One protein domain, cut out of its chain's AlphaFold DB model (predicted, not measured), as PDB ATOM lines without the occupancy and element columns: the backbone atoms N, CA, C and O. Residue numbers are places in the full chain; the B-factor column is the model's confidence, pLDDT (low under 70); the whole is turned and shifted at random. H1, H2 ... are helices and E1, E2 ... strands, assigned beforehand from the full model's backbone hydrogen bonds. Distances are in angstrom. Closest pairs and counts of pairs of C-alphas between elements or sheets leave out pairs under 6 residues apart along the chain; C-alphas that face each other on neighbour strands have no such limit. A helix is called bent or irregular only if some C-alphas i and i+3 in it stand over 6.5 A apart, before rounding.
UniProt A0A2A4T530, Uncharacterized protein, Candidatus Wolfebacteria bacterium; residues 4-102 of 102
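Overview. This is residues 4 to 102 of the 102 residues of an uncharacterized protein of Candidatus Wolfebacteria bacterium (UniProt A0A2A4T530). This is a small rounded domain in which the short hairpin E1 E2, widened at its two edges by short paired stretches, residues 31 to 32 and residues 100 to 101, stands beside the longest helix, H4, which comes near it with residues 58 to 66. H1 packs on H5 at one end of the domain, while the short helices H2 and H3 lie on another side. The 99 printed residues hold, in chain order, H1, H2, H3, H4, H5, E1 and E2; the two strands make an antiparallel sheet, and the class is mostly helix, with 49 residues, under half, in named elements. The whole is compact, with a radius of gyration of the C-alphas of 12.7 A and spans of 33 by 30 by 23 A.

Arrangement. H1, residues 4 to 15, touches H5, residues 70 to 75, closest at the C-alphas of Leu 9 and Ile 72, 6.2 A apart. They run opposite ways at a steep tilt of 37 degrees, only just past shallow. H2, residues 34 to 38, is close to but not clearly touching H3, residues 41 to 44; the closest C-alphas, of Phe 37 and Gly 43, are 5.8 A apart. H4, residues 55 to 68, is near H2, and H4 and H5 meet only through their link. E1, residues 80 to 83, and E2, residues 87 to 90, form a hairpin, antiparallel at 150 degrees; N 81 and O 89 are 2.9 A apart and N 83 and O 87 2.8 A, within hydrogen-bond range. The closest C-alphas of H4 and E1 are those of Asp 62 and Val 83, 6.7 A apart. H4 and E2 are near each other, with 10 pairs of C-alphas within 10 A. H1 is apart from H3 and H4, for instance. In H1, H2 and H5 every O i to N i+4 pair is within hydrogen-bond range, in H4 8 of 10, and H3 is too short for such a pair.

Along the chain. H1 begins at C-alpha 4 (12.380, -18.017, -13.169) and is 16.6 A long from first to last C-alpha. H2 measures 6.2 A, H3 5.3 A and H5 8.2 A. H4 runs 20.5 A from C-alpha 55 (24.283, 8.708, -26.390) and is neither bent nor irregular, but only just: C-alphas 56 and 59 are 6.3 A apart. E1 measures 10.1 A; E2, 10.3 A long, ends at C-alpha 90 (28.678, -6.290, -15.503).

Size, cuts and confidence. The C-alphas farthest apart, of Glu 4 and Asp 50, are 34.3 A apart. The printed part has no cut, and the link from H1 to H2, 18 residues, is long. Mean pLDDT of the printed part is 81.4; residues 21 to 23, 26 to 29 and 44 to 56 are under 70.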
ATOM      1  N   GLU A   4      12.665 -18.511 -14.517       89.75
ATOM      2  CA  GLU A   4      12.380 -18.017 -13.169       89.75
ATOM      3  C   GLU A   4      12.755 -16.537 -13.015       89.75
ATOM      4  O   GLU A   4      11.945 -15.745 -12.538       89.75
ATOM      5  N   PHE A   5      13.931 -16.132 -13.512       89.31
ATOM      6  CA  PHE A   5      14.341 -14.728 -13.539       89.31
ATOM      7  C   PHE A   5      13.351 -13.864 -14.328       89.31
ATOM      8  O   PHE A   5      12.952 -12.797 -13.861       89.31
ATOM      9  N   LYS A   6      12.929 -14.322 -15.518       86.38
ATOM     10  CA  LYS A   6      11.981 -13.576 -16.366       86.38
ATOM     11  C   LYS A   6      10.651 -13.359 -15.646       86.38
ATOM     12  O   LYS A   6      10.100 -12.258 -15.693       86.38
ATOM     13  N   LYS A   7      10.152 -14.401 -14.974       88.69
ATOM     14  CA  LYS A   7       8.921 -14.347 -14.182       88.69
ATOM     15  C   LYS A   7       9.053 -13.367 -13.015       88.69
ATOM     16  O   LYS A   7       8.235 -12.459 -12.899       88.69
ATOM     17  N   ASP A   8      10.102 -13.500 -12.209       92.06
ATOM     18  CA  ASP A   8      10.343 -12.637 -11.049       92.06
ATOM     19  C   ASP A   8      10.518 -11.166 -11.435       92.06
ATOM     20  O   ASP A   8       9.990 -10.274 -10.770       92.06
ATOM     21  N   LEU A   9      11.238 -10.902 -12.530       89.88
ATOM     22  CA  LEU A   9      11.414  -9.554 -13.054       89.88
ATOM     23  C   LEU A   9      10.074  -8.949 -13.475       89.88
ATOM     24  O   LEU A   9       9.787  -7.804 -13.128       89.88
ATOM     25  N   LYS A  10       9.236  -9.714 -14.183       87.50
ATOM     26  CA  LYS A  10       7.897  -9.262 -14.574       87.50
ATOM     27  C   LYS A  10       7.049  -8.930 -13.343       87.50
ATOM     28  O   LYS A  10       6.519  -7.828 -13.259       87.50
ATOM     29  N   GLU A  11       6.991  -9.826 -12.357       90.38
ATOM     30  CA  GLU A  11       6.235  -9.595 -11.117       90.38
ATOM     31  C   GLU A  11       6.733  -8.365 -10.340       90.38
ATOM     32  O   GLU A  11       5.937  -7.609  -9.775       90.38
ATOM     33  N   TYR A  12       8.050  -8.141 -10.312       91.31
ATOM     34  CA  TYR A  12       8.656  -6.967  -9.683       91.31
ATOM     35  C   TYR A  12       8.250  -5.661 -10.376       91.31
ATOM     36  O   TYR A  12       7.909  -4.675  -9.712       91.31
ATOM     37  N   LEU A  13       8.256  -5.649 -11.710       88.81
ATOM     38  CA  LEU A  13       7.873  -4.490 -12.516       88.81
ATOM     39  C   LEU A  13       6.372  -4.196 -12.426       88.81
ATOM     40  O   LEU A  13       5.998  -3.026 -12.283       88.81
ATOM     41  N   ASP A  14       5.543  -5.243 -12.411       85.69
ATOM     42  CA  ASP A  14       4.091  -5.152 -12.245       85.69
ATOM     43  C   ASP A  14       3.725  -4.494 -10.908       85.69
ATOM     44  O   ASP A  14       2.970  -3.519 -10.872       85.69
ATOM     45  N   LYS A  15       4.349  -4.934  -9.806       87.50
ATOM     46  CA  LYS A  15       4.155  -4.338  -8.469       87.50
ATOM     47  C   LYS A  15       4.630  -2.887  -8.377       87.50
ATOM     48  O   LYS A  15       4.132  -2.126  -7.552       87.50
ATOM     49  N   SER A  16       5.579  -2.493  -9.220       80.25
ATOM     50  CA  SER A  16       6.247  -1.191  -9.136       80.25
ATOM     51  C   SER A  16       5.728  -0.143 -10.128       80.25
ATOM     52  O   SER A  16       6.331   0.928 -10.260       80.25
ATOM     53  N   SER A  17       4.610  -0.431 -10.809       78.56
ATOM     54  CA  SER A  17       3.967   0.452 -11.799       78.56
ATOM     55  C   SER A  17       4.856   0.826 -12.997       78.56
ATOM     56  O   SER A  17       4.654   1.870 -13.618       78.56
ATOM     57  N   TRP A  18       5.826  -0.025 -13.337       80.06
ATOM     58  CA  TRP A  18       6.643   0.105 -14.554       80.06
ATOM     59  C   TRP A  18       6.038  -0.636 -15.750       80.06
ATOM     60  O   TRP A  18       6.670  -0.733 -16.797       80.06
ATOM     61  N   VAL A  19       4.811  -1.142 -15.606       75.94
ATOM     62  CA  VAL A  19       4.103  -1.862 -16.664       75.94
ATOM     63  C   VAL A  19       3.940  -0.968 -17.881       75.94
ATOM     64  O   VAL A  19       3.353   0.114 -17.807       75.94
ATOM     65  N   ASN A  20       4.435  -1.460 -19.005       73.06
ATOM     66  CA  ASN A  20       4.165  -0.910 -20.315       73.06
ATOM     67  C   ASN A  20       3.463  -1.978 -21.158       73.06
ATOM     68  O   ASN A  20       3.940  -3.106 -21.270       73.06
ATOM     69  N   ILE A  21       2.297  -1.618 -21.689       68.38
ATOM     70  CA  ILE A  21       1.467  -2.483 -22.537       68.38
ATOM     71  C   ILE A  21       1.790  -2.324 -24.028       68.38
ATOM     72  O   ILE A  21       1.447  -3.199 -24.816       68.38
ATOM     73  N   ASN A  22       2.426  -1.214 -24.404       69.00
ATOM     74  CA  ASN A  22       2.689  -0.836 -25.790       69.00
ATOM     75  C   ASN A  22       4.055  -1.333 -26.266       69.00
ATOM     76  O   ASN A  22       4.207  -1.675 -27.435       69.00
ATOM     77  N   ASP A  23       5.028  -1.414 -25.359       69.56
ATOM     78  CA  ASP A  23       6.340  -1.981 -25.642       69.56
ATOM     79  C   ASP A  23       6.531  -3.275 -24.852       69.56
ATOM     80  O   ASP A  23       6.270  -3.305 -23.647       69.56
ATOM     81  N   PRO A  24       7.024  -4.350 -25.480       70.94
ATOM     82  CA  PRO A  24       7.376  -5.548 -24.744       70.94
ATOM     83  C   PRO A  24       8.587  -5.288 -23.839       70.94
ATOM     84  O   PRO A  24       9.552  -4.624 -24.232       70.94
ATOM     85  N   LEU A  25       8.585  -5.889 -22.643       77.44
ATOM     86  CA  LEU A  25       9.825  -6.150 -21.910       77.44
ATOM     87  C   LEU A  25      10.554  -7.231 -22.700       77.44
ATOM     88  O   LEU A  25      10.423  -8.428 -22.435       77.44
ATOM     89  N   ILE A  26      11.232  -6.812 -23.763       66.62
ATOM     90  CA  ILE A  26      11.983  -7.733 -24.592       66.62
ATOM     91  C   ILE A  26      13.160  -8.190 -23.747       66.62
ATOM     92  O   ILE A  26      14.021  -7.376 -23.454       66.62
ATOM     93  N   LEU A  27      13.137  -9.468 -23.358       63.53
ATOM     94  CA  LEU A  27      14.286 -10.278 -22.932       63.53
ATOM     95  C   LEU A  27      14.685 -11.271 -24.044       63.53
ATOM     96  O   LEU A  27      15.417 -12.232 -23.808       63.53
ATOM     97  N   TYR A  28      14.153 -11.093 -25.259       49.06
ATOM     98  CA  TYR A  28      14.599 -11.824 -26.447       49.06
ATOM     99  C   TYR A  28      15.973 -11.291 -26.850       49.06
ATOM    100  O   TYR A  28      16.153 -10.083 -26.942       49.06
ATOM    101  N   ASN A  29      16.935 -12.186 -27.068       53.75
ATOM    102  CA  ASN A  29      18.371 -11.882 -27.177       53.75
ATOM    103  C   ASN A  29      19.007 -11.330 -25.885       53.75
ATOM    104  O   ASN A  29      20.019 -10.642 -25.953       53.75
ATOM    105  N   GLU A  30      18.430 -11.639 -24.715       71.12
ATOM    106  CA  GLU A  30      19.055 -11.423 -23.395       71.12
ATOM    107  C   GLU A  30      19.406  -9.962 -23.042       71.12
ATOM    108  O   GLU A  30      20.257  -9.712 -22.185       71.12
ATOM    109  N   TYR A  31      18.737  -8.985 -23.657       83.88
ATOM    110  CA  TYR A  31      18.855  -7.581 -23.264       83.88
ATOM    111  C   TYR A  31      17.590  -7.089 -22.569       83.88
ATOM    112  O   TYR A  31      16.539  -7.697 -22.692       83.88
ATOM    113  N   ILE A  32      17.687  -5.986 -21.833       87.69
ATOM    114  CA  ILE A  32      16.560  -5.238 -21.287       87.69
ATOM    115  C   ILE A  32      16.234  -4.095 -22.252       87.69
ATOM    116  O   ILE A  32      17.077  -3.230 -22.513       87.69
ATOM    117  N   SER A  33      15.011  -4.065 -22.786       85.88
ATOM    118  CA  SER A  33      14.554  -2.975 -23.659       85.88
ATOM    119  C   SER A  33      14.420  -1.653 -22.897       85.88
ATOM    120  O   SER A  33      13.613  -1.548 -21.976       85.88
ATOM    121  N   ARG A  34      15.157  -0.611 -23.310       83.25
ATOM    122  CA  ARG A  34      15.010   0.742 -22.738       83.25
ATOM    123  C   ARG A  34      13.616   1.315 -22.989       83.25
ATOM    124  O   ARG A  34      13.047   1.916 -22.081       83.25
ATOM    125  N   SER A  35      13.063   1.088 -24.183       80.12
ATOM    126  CA  SER A  35      11.748   1.601 -24.594       80.12
ATOM    127  C   SER A  35      10.636   1.159 -23.646       80.12
ATOM    128  O   SER A  35       9.779   1.968 -23.304       80.12
ATOM    129  N   TYR A  36      10.721  -0.073 -23.123       85.19
ATOM    130  CA  TYR A  36       9.796  -0.571 -22.103       85.19
ATOM    131  C   TYR A  36       9.670   0.403 -20.925       85.19
ATOM    132  O   TYR A  36       8.566   0.791 -20.550       85.19
ATOM    133  N   PHE A  37      10.806   0.848 -20.386       83.31
ATOM    134  CA  PHE A  37      10.858   1.740 -19.231       83.31
ATOM    135  C   PHE A  37      10.525   3.184 -19.603       83.31
ATOM    136  O   PHE A  37       9.741   3.818 -18.895       83.31
ATOM    137  N   LEU A  38      11.067   3.687 -20.718       79.06
ATOM    138  CA  LEU A  38      10.857   5.067 -21.175       79.06
ATOM    139  C   LEU A  38       9.380   5.381 -21.438       79.06
ATOM    140  O   LEU A  38       8.926   6.475 -21.115       79.06
ATOM    141  N   HIS A  39       8.632   4.420 -21.980       77.50
ATOM    142  CA  HIS A  39       7.212   4.576 -22.304       77.50
ATOM    143  C   HIS A  39       6.269   3.965 -21.251       77.50
ATOM    144  O   HIS A  39       5.054   3.945 -21.433       77.50
ATOM    145  N   SER A  40       6.795   3.456 -20.133       79.06
ATOM    146  CA  SER A  40       5.946   3.064 -19.004       79.06
ATOM    147  C   SER A  40       5.266   4.293 -18.388       79.06
ATOM    148  O   SER A  40       5.796   5.402 -18.454       79.06
ATOM    149  N   LYS A  41       4.152   4.100 -17.669       75.38
ATOM    150  CA  LYS A  41       3.452   5.188 -16.951       75.38
ATOM    151  C   LYS A  41       4.390   6.017 -16.057       75.38
ATOM    152  O   LYS A  41       4.235   7.230 -15.925       75.38
ATOM    153  N   ARG A  42       5.372   5.357 -15.435       75.31
ATOM    154  CA  ARG A  42       6.380   5.991 -14.577       75.31
ATOM    155  C   ARG A  42       7.473   6.708 -15.377       75.31
ATOM    156  O   ARG A  42       7.941   7.754 -14.936       75.31
ATOM    157  N   GLY A  43       7.830   6.181 -16.546       71.62
ATOM    158  CA  GLY A  43       8.713   6.832 -17.514       71.62
ATOM    159  C   GLY A  43       8.117   8.129 -18.068       71.62
ATOM    160  O   GLY A  43       8.751   9.185 -18.018       71.62
ATOM    161  N   GLU A  44       6.856   8.071 -18.501       64.56
ATOM    162  CA  GLU A  44       6.128   9.209 -19.069       64.56
ATOM    163  C   GLU A  44       5.881  10.320 -18.039       64.56
ATOM    164  O   GLU A  44       6.099  11.495 -18.335       64.56
ATOM    165  N   GLY A  45       5.532   9.967 -16.796       59.44
ATOM    166  CA  GLY A  45       5.384  10.939 -15.705       59.44
ATOM    167  C   GLY A  45       6.690  11.632 -15.286       59.44
ATOM    168  O   GLY A  45       6.651  12.650 -14.598       59.44
ATOM    169  N   GLY A  46       7.848  11.099 -15.695       55.69
ATOM    170  CA  GLY A  46       9.178  11.557 -15.286       55.69
ATOM    171  C   GLY A  46       9.899  12.502 -16.252       55.69
ATOM    172  O   GLY A  46      11.056  12.823 -15.991       55.69
ATOM    173  N   ARG A  47       9.281  12.946 -17.361       51.41
ATOM    174  CA  ARG A  47       9.969  13.676 -18.460       51.41
ATOM    175  C   ARG A  47      11.121  12.886 -19.112       51.41
ATOM    176  O   ARG A  47      11.979  13.480 -19.760       51.41
ATOM    177  N   LEU A  48      11.152  11.556 -18.968       53.78
ATOM    178  CA  LEU A  48      12.176  10.701 -19.594       53.78
ATOM    179  C   LEU A  48      12.020  10.616 -21.121       53.78
ATOM    180  O   LEU A  48      12.981  10.308 -21.816       53.78
ATOM    181  N   ARG A  49      10.824  10.922 -21.636       49.53
ATOM    182  CA  ARG A  49      10.475  10.886 -23.063       49.53
ATOM    183  C   ARG A  49      10.910  12.139 -23.843       49.53
ATOM    184  O   ARG A  49      11.165  12.043 -25.037       49.53
ATOM    185  N   ASP A  50      11.022  13.293 -23.177       47.53
ATOM    186  CA  ASP A  50      11.181  14.606 -23.837       47.53
ATOM    187  C   ASP A  50      12.630  15.020 -24.104       47.53
ATOM    188  O   ASP A  50      12.891  15.997 -24.809       47.53
ATOM    189  N   LYS A  51      13.599  14.292 -23.556       47.25
ATOM    190  CA  LYS A  51      15.001  14.496 -23.894       47.25
ATOM    191  C   LYS A  51      15.414  13.320 -24.741       47.25
ATOM    192  O   LYS A  51      15.412  12.193 -24.264       47.25
ATOM    193  N   TRP A  52      15.771  13.595 -25.990       49.38
ATOM    194  CA  TRP A  52      16.689  12.753 -26.738       49.38
ATOM    195  C   TRP A  52      17.888  12.525 -25.823       49.38
ATOM    196  O   TRP A  52      18.738  13.405 -25.705       49.38
ATOM    197  N   ILE A  53      17.873  11.419 -25.076       58.09
ATOM    198  CA  ILE A  53      18.960  11.036 -24.188       58.09
ATOM    199  C   ILE A  53      20.149  10.942 -25.132       58.09
ATOM    200  O   ILE A  53      20.184  10.076 -26.011       58.09
ATOM    201  N   LEU A  54      21.055  11.919 -25.040       58.78
ATOM    202  CA  LEU A  54      22.275  11.905 -25.830       58.78
ATOM    203  C   LEU A  54      22.954  10.568 -25.560       58.78
ATOM    204  O   LEU A  54      22.834  10.017 -24.467       58.78
ATOM    205  N   GLU A  55      23.687  10.036 -26.530       61.75
ATOM    206  CA  GLU A  55      24.283   8.708 -26.390       61.75
ATOM    207  C   GLU A  55      25.130   8.548 -25.102       61.75
ATOM    208  O   GLU A  55      25.216   7.465 -24.521       61.75
ATOM    209  N   GLN A  56      25.689   9.657 -24.613       62.81
ATOM    210  CA  GLN A  56      26.447   9.757 -23.364       62.81
ATOM    211  C   GLN A  56      25.583   9.669 -22.090       62.81
ATOM    212  O   GLN A  56      26.065   9.241 -21.045       62.81
ATOM    213  N   GLU A  57      24.302  10.028 -22.149       77.12
ATOM    214  CA  GLU A  57      23.377   9.935 -21.017       77.12
ATOM    215  C   GLU A  57      22.767   8.531 -20.866       77.12
ATOM    216  O   GLU A  57      22.314   8.186 -19.770       77.12
ATOM    217  N   TYR A  58      22.815   7.686 -21.911       80.31
ATOM    218  CA  TYR A  58      22.311   6.310 -21.821       80.31
ATOM    219  C   TYR A  58      23.075   5.481 -20.802       80.31
ATOM    220  O   TYR A  58      22.447   4.736 -20.066       80.31
ATOM    221  N   GLU A  59      24.396   5.625 -20.694       86.75
ATOM    222  CA  GLU A  59      25.144   4.840 -19.708       86.75
ATOM    223  C   GLU A  59      24.725   5.185 -18.279       86.75
ATOM    224  O   GLU A  59      24.517   4.302 -17.447       86.75
ATOM    225  N   LYS A  60      24.553   6.480 -17.999       86.12
ATOM    226  CA  LYS A  60      24.077   6.944 -16.699       86.12
ATOM    227  C   LYS A  60      22.669   6.420 -16.426       86.12
ATOM    228  O   LYS A  60      22.421   5.896 -15.342       86.12
ATOM    229  N   TYR A  61      21.766   6.532 -17.400       84.88
ATOM    230  CA  TYR A  61      20.408   6.000 -17.302       84.88
ATOM    231  C   TYR A  61      20.402   4.490 -17.036       84.88
ATOM    232  O   TYR A  61      19.742   4.034 -16.103       84.88
ATOM    233  N   ASP A  62      21.190   3.731 -17.794       89.00
ATOM    234  CA  ASP A  62      21.301   2.283 -17.667       89.00
ATOM    235  C   ASP A  62      21.817   1.898 -16.280       89.00
ATOM    236  O   ASP A  62      21.245   1.019 -15.646       89.00
ATOM    237  N   LYS A  63      22.819   2.607 -15.737       91.19
ATOM    238  CA  LYS A  63      23.299   2.382 -14.363       91.19
ATOM    239  C   LYS A  63      22.198   2.579 -13.321       91.19
ATOM    240  O   LYS A  63      22.053   1.744 -12.431       91.19
ATOM    241  N   TYR A  64      21.393   3.637 -13.432       89.25
ATOM    242  CA  TYR A  64      20.261   3.844 -12.520       89.25
ATOM    243  C   TYR A  64      19.181   2.773 -12.679       89.25
ATOM    244  O   TYR A  64      18.662   2.282 -11.675       89.25
ATOM    245  N   LEU A  65      18.862   2.391 -13.917       89.75
ATOM    246  CA  LEU A  65      17.909   1.325 -14.211       89.75
ATOM    247  C   LEU A  65      18.372  -0.007 -13.610       89.75
ATOM    248  O   LEU A  65      17.617  -0.672 -12.911       89.75
ATOM    249  N   LEU A  66      19.629  -0.378 -13.827       92.44
ATOM    250  CA  LEU A  66      20.207  -1.621 -13.323       92.44
ATOM    251  C   LEU A  66      20.321  -1.625 -11.795       92.44
ATOM    252  O   LEU A  66      19.988  -2.622 -11.163       92.44
ATOM    253  N   ASN A  67      20.676  -0.493 -11.185       93.44
ATOM    254  CA  ASN A  67      20.626  -0.330  -9.732       93.44
ATOM    255  C   ASN A  67      19.194  -0.467  -9.184       93.44
ATOM    256  O   ASN A  67      18.985  -1.058  -8.128       93.44
ATOM    257  N   TYR A  68      18.189   0.040  -9.900       91.31
ATOM    258  CA  TYR A  68      16.781  -0.131  -9.536       91.31
ATOM    259  C   TYR A  68      16.312  -1.597  -9.641       91.31
ATOM    260  O   TYR A  68      15.516  -2.062  -8.822       91.31
ATOM    261  N   LEU A  69      16.819  -2.334 -10.631       92.06
ATOM    262  CA  LEU A  69      16.552  -3.763 -10.828       92.06
ATOM    263  C   LEU A  69      17.412  -4.672  -9.937       92.06
ATOM    264  O   LEU A  69      17.223  -5.893  -9.942       92.06
ATOM    265  N   SER A  70      18.316  -4.095  -9.141       94.81
ATOM    266  CA  SER A  70      19.263  -4.829  -8.305       94.81
ATOM    267  C   SER A  70      18.653  -5.901  -7.404       94.81
ATOM    268  O   SER A  70      19.266  -6.964  -7.324       94.81
ATOM    269  N   PRO A  71      17.455  -5.746  -6.792       94.75
ATOM    270  CA  PRO A  71      16.912  -6.802  -5.942       94.75
ATOM    271  C   PRO A  71      16.687  -8.110  -6.708       94.75
ATOM    272  O   PRO A  71      16.969  -9.187  -6.189       94.75
ATOM    273  N   ILE A  72      16.230  -8.023  -7.960       94.69
ATOM    274  CA  ILE A  72      15.971  -9.194  -8.805       94.69
ATOM    275  C   ILE A  72      17.263  -9.712  -9.430       94.69
ATOM    276  O   ILE A  72      17.497 -10.920  -9.438       94.69
ATOM    277  N   LEU A  73      18.127  -8.814  -9.909       93.50
ATOM    278  CA  LEU A  73      19.406  -9.202 -10.504       93.50
ATOM    279  C   LEU A  73      20.305  -9.923  -9.485       93.50
ATOM    280  O   LEU A  73      20.875 -10.967  -9.801       93.50
ATOM    281  N   ASN A  74      20.361  -9.420  -8.248       94.56
ATOM    282  CA  ASN A  74      21.105 -10.038  -7.152       94.56
ATOM    283  C   ASN A  74      20.460 -11.352  -6.688       94.56
ATOM    284  O   ASN A  74      21.177 -12.329  -6.494       94.56
ATOM    285  N   LYS A  75      19.120 -11.421  -6.567       95.06
ATOM    286  CA  LYS A  75      18.401 -12.662  -6.203       95.06
ATOM    287  C   LYS A  75      18.772 -13.830  -7.123       95.06
ATOM    288  O   LYS A  75      18.927 -14.953  -6.655       95.06
ATOM    289  N   HIS A  76      18.926 -13.553  -8.417       92.88
ATOM    290  CA  HIS A  76      19.225 -14.553  -9.447       92.88
ATOM    291  C   HIS A  76      20.717 -14.701  -9.769       92.88
ATOM    292  O   HIS A  76      21.064 -15.424 -10.700       92.88
ATOM    293  N   ASN A  77      21.608 -14.043  -9.018       92.56
ATOM    294  CA  ASN A  77      23.056 -14.041  -9.267       92.56
ATOM    295  C   ASN A  77      23.427 -13.662 -10.716       92.56
ATOM    296  O   ASN A  77      24.381 -14.201 -11.285       92.56
ATOM    297  N   ILE A  78      22.672 -12.747 -11.328       91.69
ATOM    298  CA  ILE A  78      22.998 -12.215 -12.653       91.69
ATOM    299  C   ILE A  78      24.275 -11.390 -12.519       91.69
ATOM    300  O   ILE A  78      24.363 -10.554 -11.628       91.69
ATOM    301  N   LYS A  79      25.264 -11.618 -13.384       93.12
ATOM    302  CA  LYS A  79      26.549 -10.893 -13.353       93.12
ATOM    303  C   LYS A  79      26.787 -10.028 -14.580       93.12
ATOM    304  O   LYS A  79      27.532  -9.064 -14.491       93.12
ATOM    305  N   GLU A  80      26.136 -10.365 -15.688       93.50
ATOM    306  CA  GLU A  80      26.197  -9.648 -16.958       93.50
ATOM    307  C   GLU A  80      24.773  -9.450 -17.477       93.50
ATOM    308  O   GLU A  80      23.933 -10.350 -17.369       93.50
ATOM    309  N   ILE A  81      24.494  -8.275 -18.033       90.81
ATOM    310  CA  ILE A  81      23.230  -7.994 -18.700       90.81
ATOM    311  C   ILE A  81      23.420  -6.984 -19.821       90.81
ATOM    312  O   ILE A  81      24.208  -6.044 -19.711       90.81
ATOM    313  N   SER A  82      22.668  -7.157 -20.900       91.31
ATOM    314  CA  SER A  82      22.619  -6.161 -21.965       91.31
ATOM    315  C   SER A  82      21.476  -5.179 -21.700       91.31
ATOM    316  O   SER A  82      20.381  -5.594 -21.324       91.31
ATOM    317  N   VAL A  83      21.695  -3.879 -21.888       88.88
ATOM    318  CA  VAL A  83      20.636  -2.857 -21.859       88.88
ATOM    319  C   VAL A  83      20.589  -2.155 -23.205       88.88
ATOM    320  O   VAL A  83      21.583  -1.625 -23.713       88.88
ATOM    321  N   GLY A  84      19.410  -2.189 -23.823       79.88
ATOM    322  CA  GLY A  84      19.284  -2.011 -25.264       79.88
ATOM    323  C   GLY A  84      20.137  -3.014 -26.050       79.88
ATOM    324  O   GLY A  84      20.918  -3.784 -25.503       79.88
ATOM    325  N   HIS A  85      20.006  -3.004 -27.367       71.44
ATOM    326  CA  HIS A  85      20.651  -3.999 -28.227       71.44
ATOM    327  C   HIS A  85      22.191  -3.947 -28.276       71.44
ATOM    328  O   HIS A  85      22.787  -4.754 -28.981       71.44
ATOM    329  N   ILE A  86      22.834  -2.980 -27.613       78.25
ATOM    330  CA  ILE A  86      24.221  -2.591 -27.924       78.25
ATOM    331  C   ILE A  86      25.128  -2.580 -26.688       78.25
ATOM    332  O   ILE A  86      26.314  -2.859 -26.815       78.25
ATOM    333  N   ARG A  87      24.611  -2.257 -25.495       88.12
ATOM    334  CA  ARG A  87      25.464  -2.048 -24.315       88.12
ATOM    335  C   ARG A  87      25.374  -3.217 -23.366       88.12
ATOM    336  O   ARG A  87      24.276  -3.585 -22.956       88.12
ATOM    337  N   LYS A  88      26.532  -3.739 -22.988       92.62
ATOM    338  CA  LYS A  88      26.677  -4.756 -21.960       92.62
ATOM    339  C   LYS A  88      27.171  -4.122 -20.675       92.62
ATOM    340  O   LYS A  88      27.962  -3.182 -20.690       92.62
ATOM    341  N   TYR A  89      26.671  -4.647 -19.572       93.62
ATOM    342  CA  TYR A  89      27.036  -4.231 -18.235       93.62
ATOM    343  C   TYR A  89      27.365  -5.448 -17.397       93.62
ATOM    344  O   TYR A  89      26.682  -6.467 -17.499       93.62
ATOM    345  N   GLU A  90      28.351  -5.306 -16.523       96.00
ATOM    346  CA  GLU A  90      28.678  -6.290 -15.503       96.00
ATOM    347  C   GLU A  90      28.603  -5.690 -14.097       96.00
ATOM    348  O   GLU A  90      28.824  -4.490 -13.889       96.00
ATOM    349  N   SER A  91      28.289  -6.539 -13.119       96.12
ATOM    350  CA  SER A  91      28.393  -6.217 -11.698       96.12
ATOM    351  C   SER A  91      28.386  -7.486 -10.844       96.12
ATOM    352  O   SER A  91      27.654  -8.434 -11.119       96.12
ATOM    353  N   LEU A  92      29.175  -7.503  -9.764       93.56
ATOM    354  CA  LEU A  92      29.130  -8.574  -8.754       93.56
ATOM    355  C   LEU A  92      28.009  -8.377  -7.722       93.56
ATOM    356  O   LEU A  92      27.626  -9.320  -7.037       93.56
ATOM    357  N   ASN A  93      27.519  -7.147  -7.592       95.19
ATOM    358  CA  ASN A  93      26.416  -6.758  -6.724       95.19
ATOM    359  C   ASN A  93      25.847  -5.480  -7.319       95.19
ATOM    360  O   ASN A  93      26.497  -4.449  -7.180       95.19
ATOM    361  N   TRP A  94      24.708  -5.549  -8.005       93.31
ATOM    362  CA  TRP A  94      24.174  -4.467  -8.837       93.31
ATOM    363  C   TRP A  94      23.915  -3.185  -8.036       93.31
ATOM    364  O   TRP A  94      22.834  -2.970  -7.506       93.31
ATOM    365  N   SER A  95      24.909  -2.309  -7.962       94.44
ATOM    366  CA  SER A  95      24.835  -1.000  -7.318       94.44
ATOM    367  C   SER A  95      25.471   0.036  -8.235       94.44
ATOM    368  O   SER A  95      26.311  -0.316  -9.063       94.44
ATOM    369  N   ILE A  96      25.101   1.312  -8.109       91.50
ATOM    370  CA  ILE A  96      25.652   2.375  -8.974       91.50
ATOM    371  C   ILE A  96      27.189   2.341  -9.020       91.50
ATOM    372  O   ILE A  96      27.763   2.494 -10.097       91.50
ATOM    373  N   ASP A  97      27.839   2.074  -7.886       93.62
ATOM    374  CA  ASP A  97      29.301   2.101  -7.756       93.62
ATOM    375  C   ASP A  97      30.000   0.871  -8.357       93.62
ATOM    376  O   ASP A  97      31.200   0.895  -8.634       93.62
ATOM    377  N   THR A  98      29.269  -0.223  -8.565       95.38
ATOM    378  CA  THR A  98      29.820  -1.510  -9.018       95.38
ATOM    379  C   THR A  98      29.484  -1.830 -10.470       95.38
ATOM    380  O   THR A  98      30.073  -2.755 -11.023       95.38
ATOM    381  N   ILE A  99      28.541  -1.112 -11.086       95.62
ATOM    382  CA  ILE A  99      28.137  -1.338 -12.478       95.62
ATOM    383  C   ILE A  99      29.190  -0.781 -13.439       95.62
ATOM    384  O   ILE A  99      29.503   0.415 -13.427       95.62
ATOM    385  N   ARG A 100      29.679  -1.639 -14.335       95.69
ATOM    386  CA  ARG A 100      30.670  -1.299 -15.365       95.69
ATOM    387  C   ARG A 100      30.144  -1.670 -16.741       95.69
ATOM    388  O   ARG A 100      29.542  -2.726 -16.888       95.69
ATOM    389  N   SER A 101      30.344  -0.802 -17.728       92.38
ATOM    390  CA  SER A 101      30.132  -1.158 -19.132       92.38
ATOM    391  C   SER A 101      31.310  -1.985 -19.640       92.38
ATOM    392  O   SER A 101      32.450  -1.669 -19.289       92.38
ATOM    393  N   ILE A 102      31.037  -2.977 -20.482       89.81
ATOM    394  CA  ILE A 102      32.039  -3.854 -21.111       89.81
ATOM    395  C   ILE A 102      31.846  -3.936 -22.622       89.81
ATOM    396  O   ILE A 102      30.702  -3.709 -23.083       89.81
TER     397      ILE A 102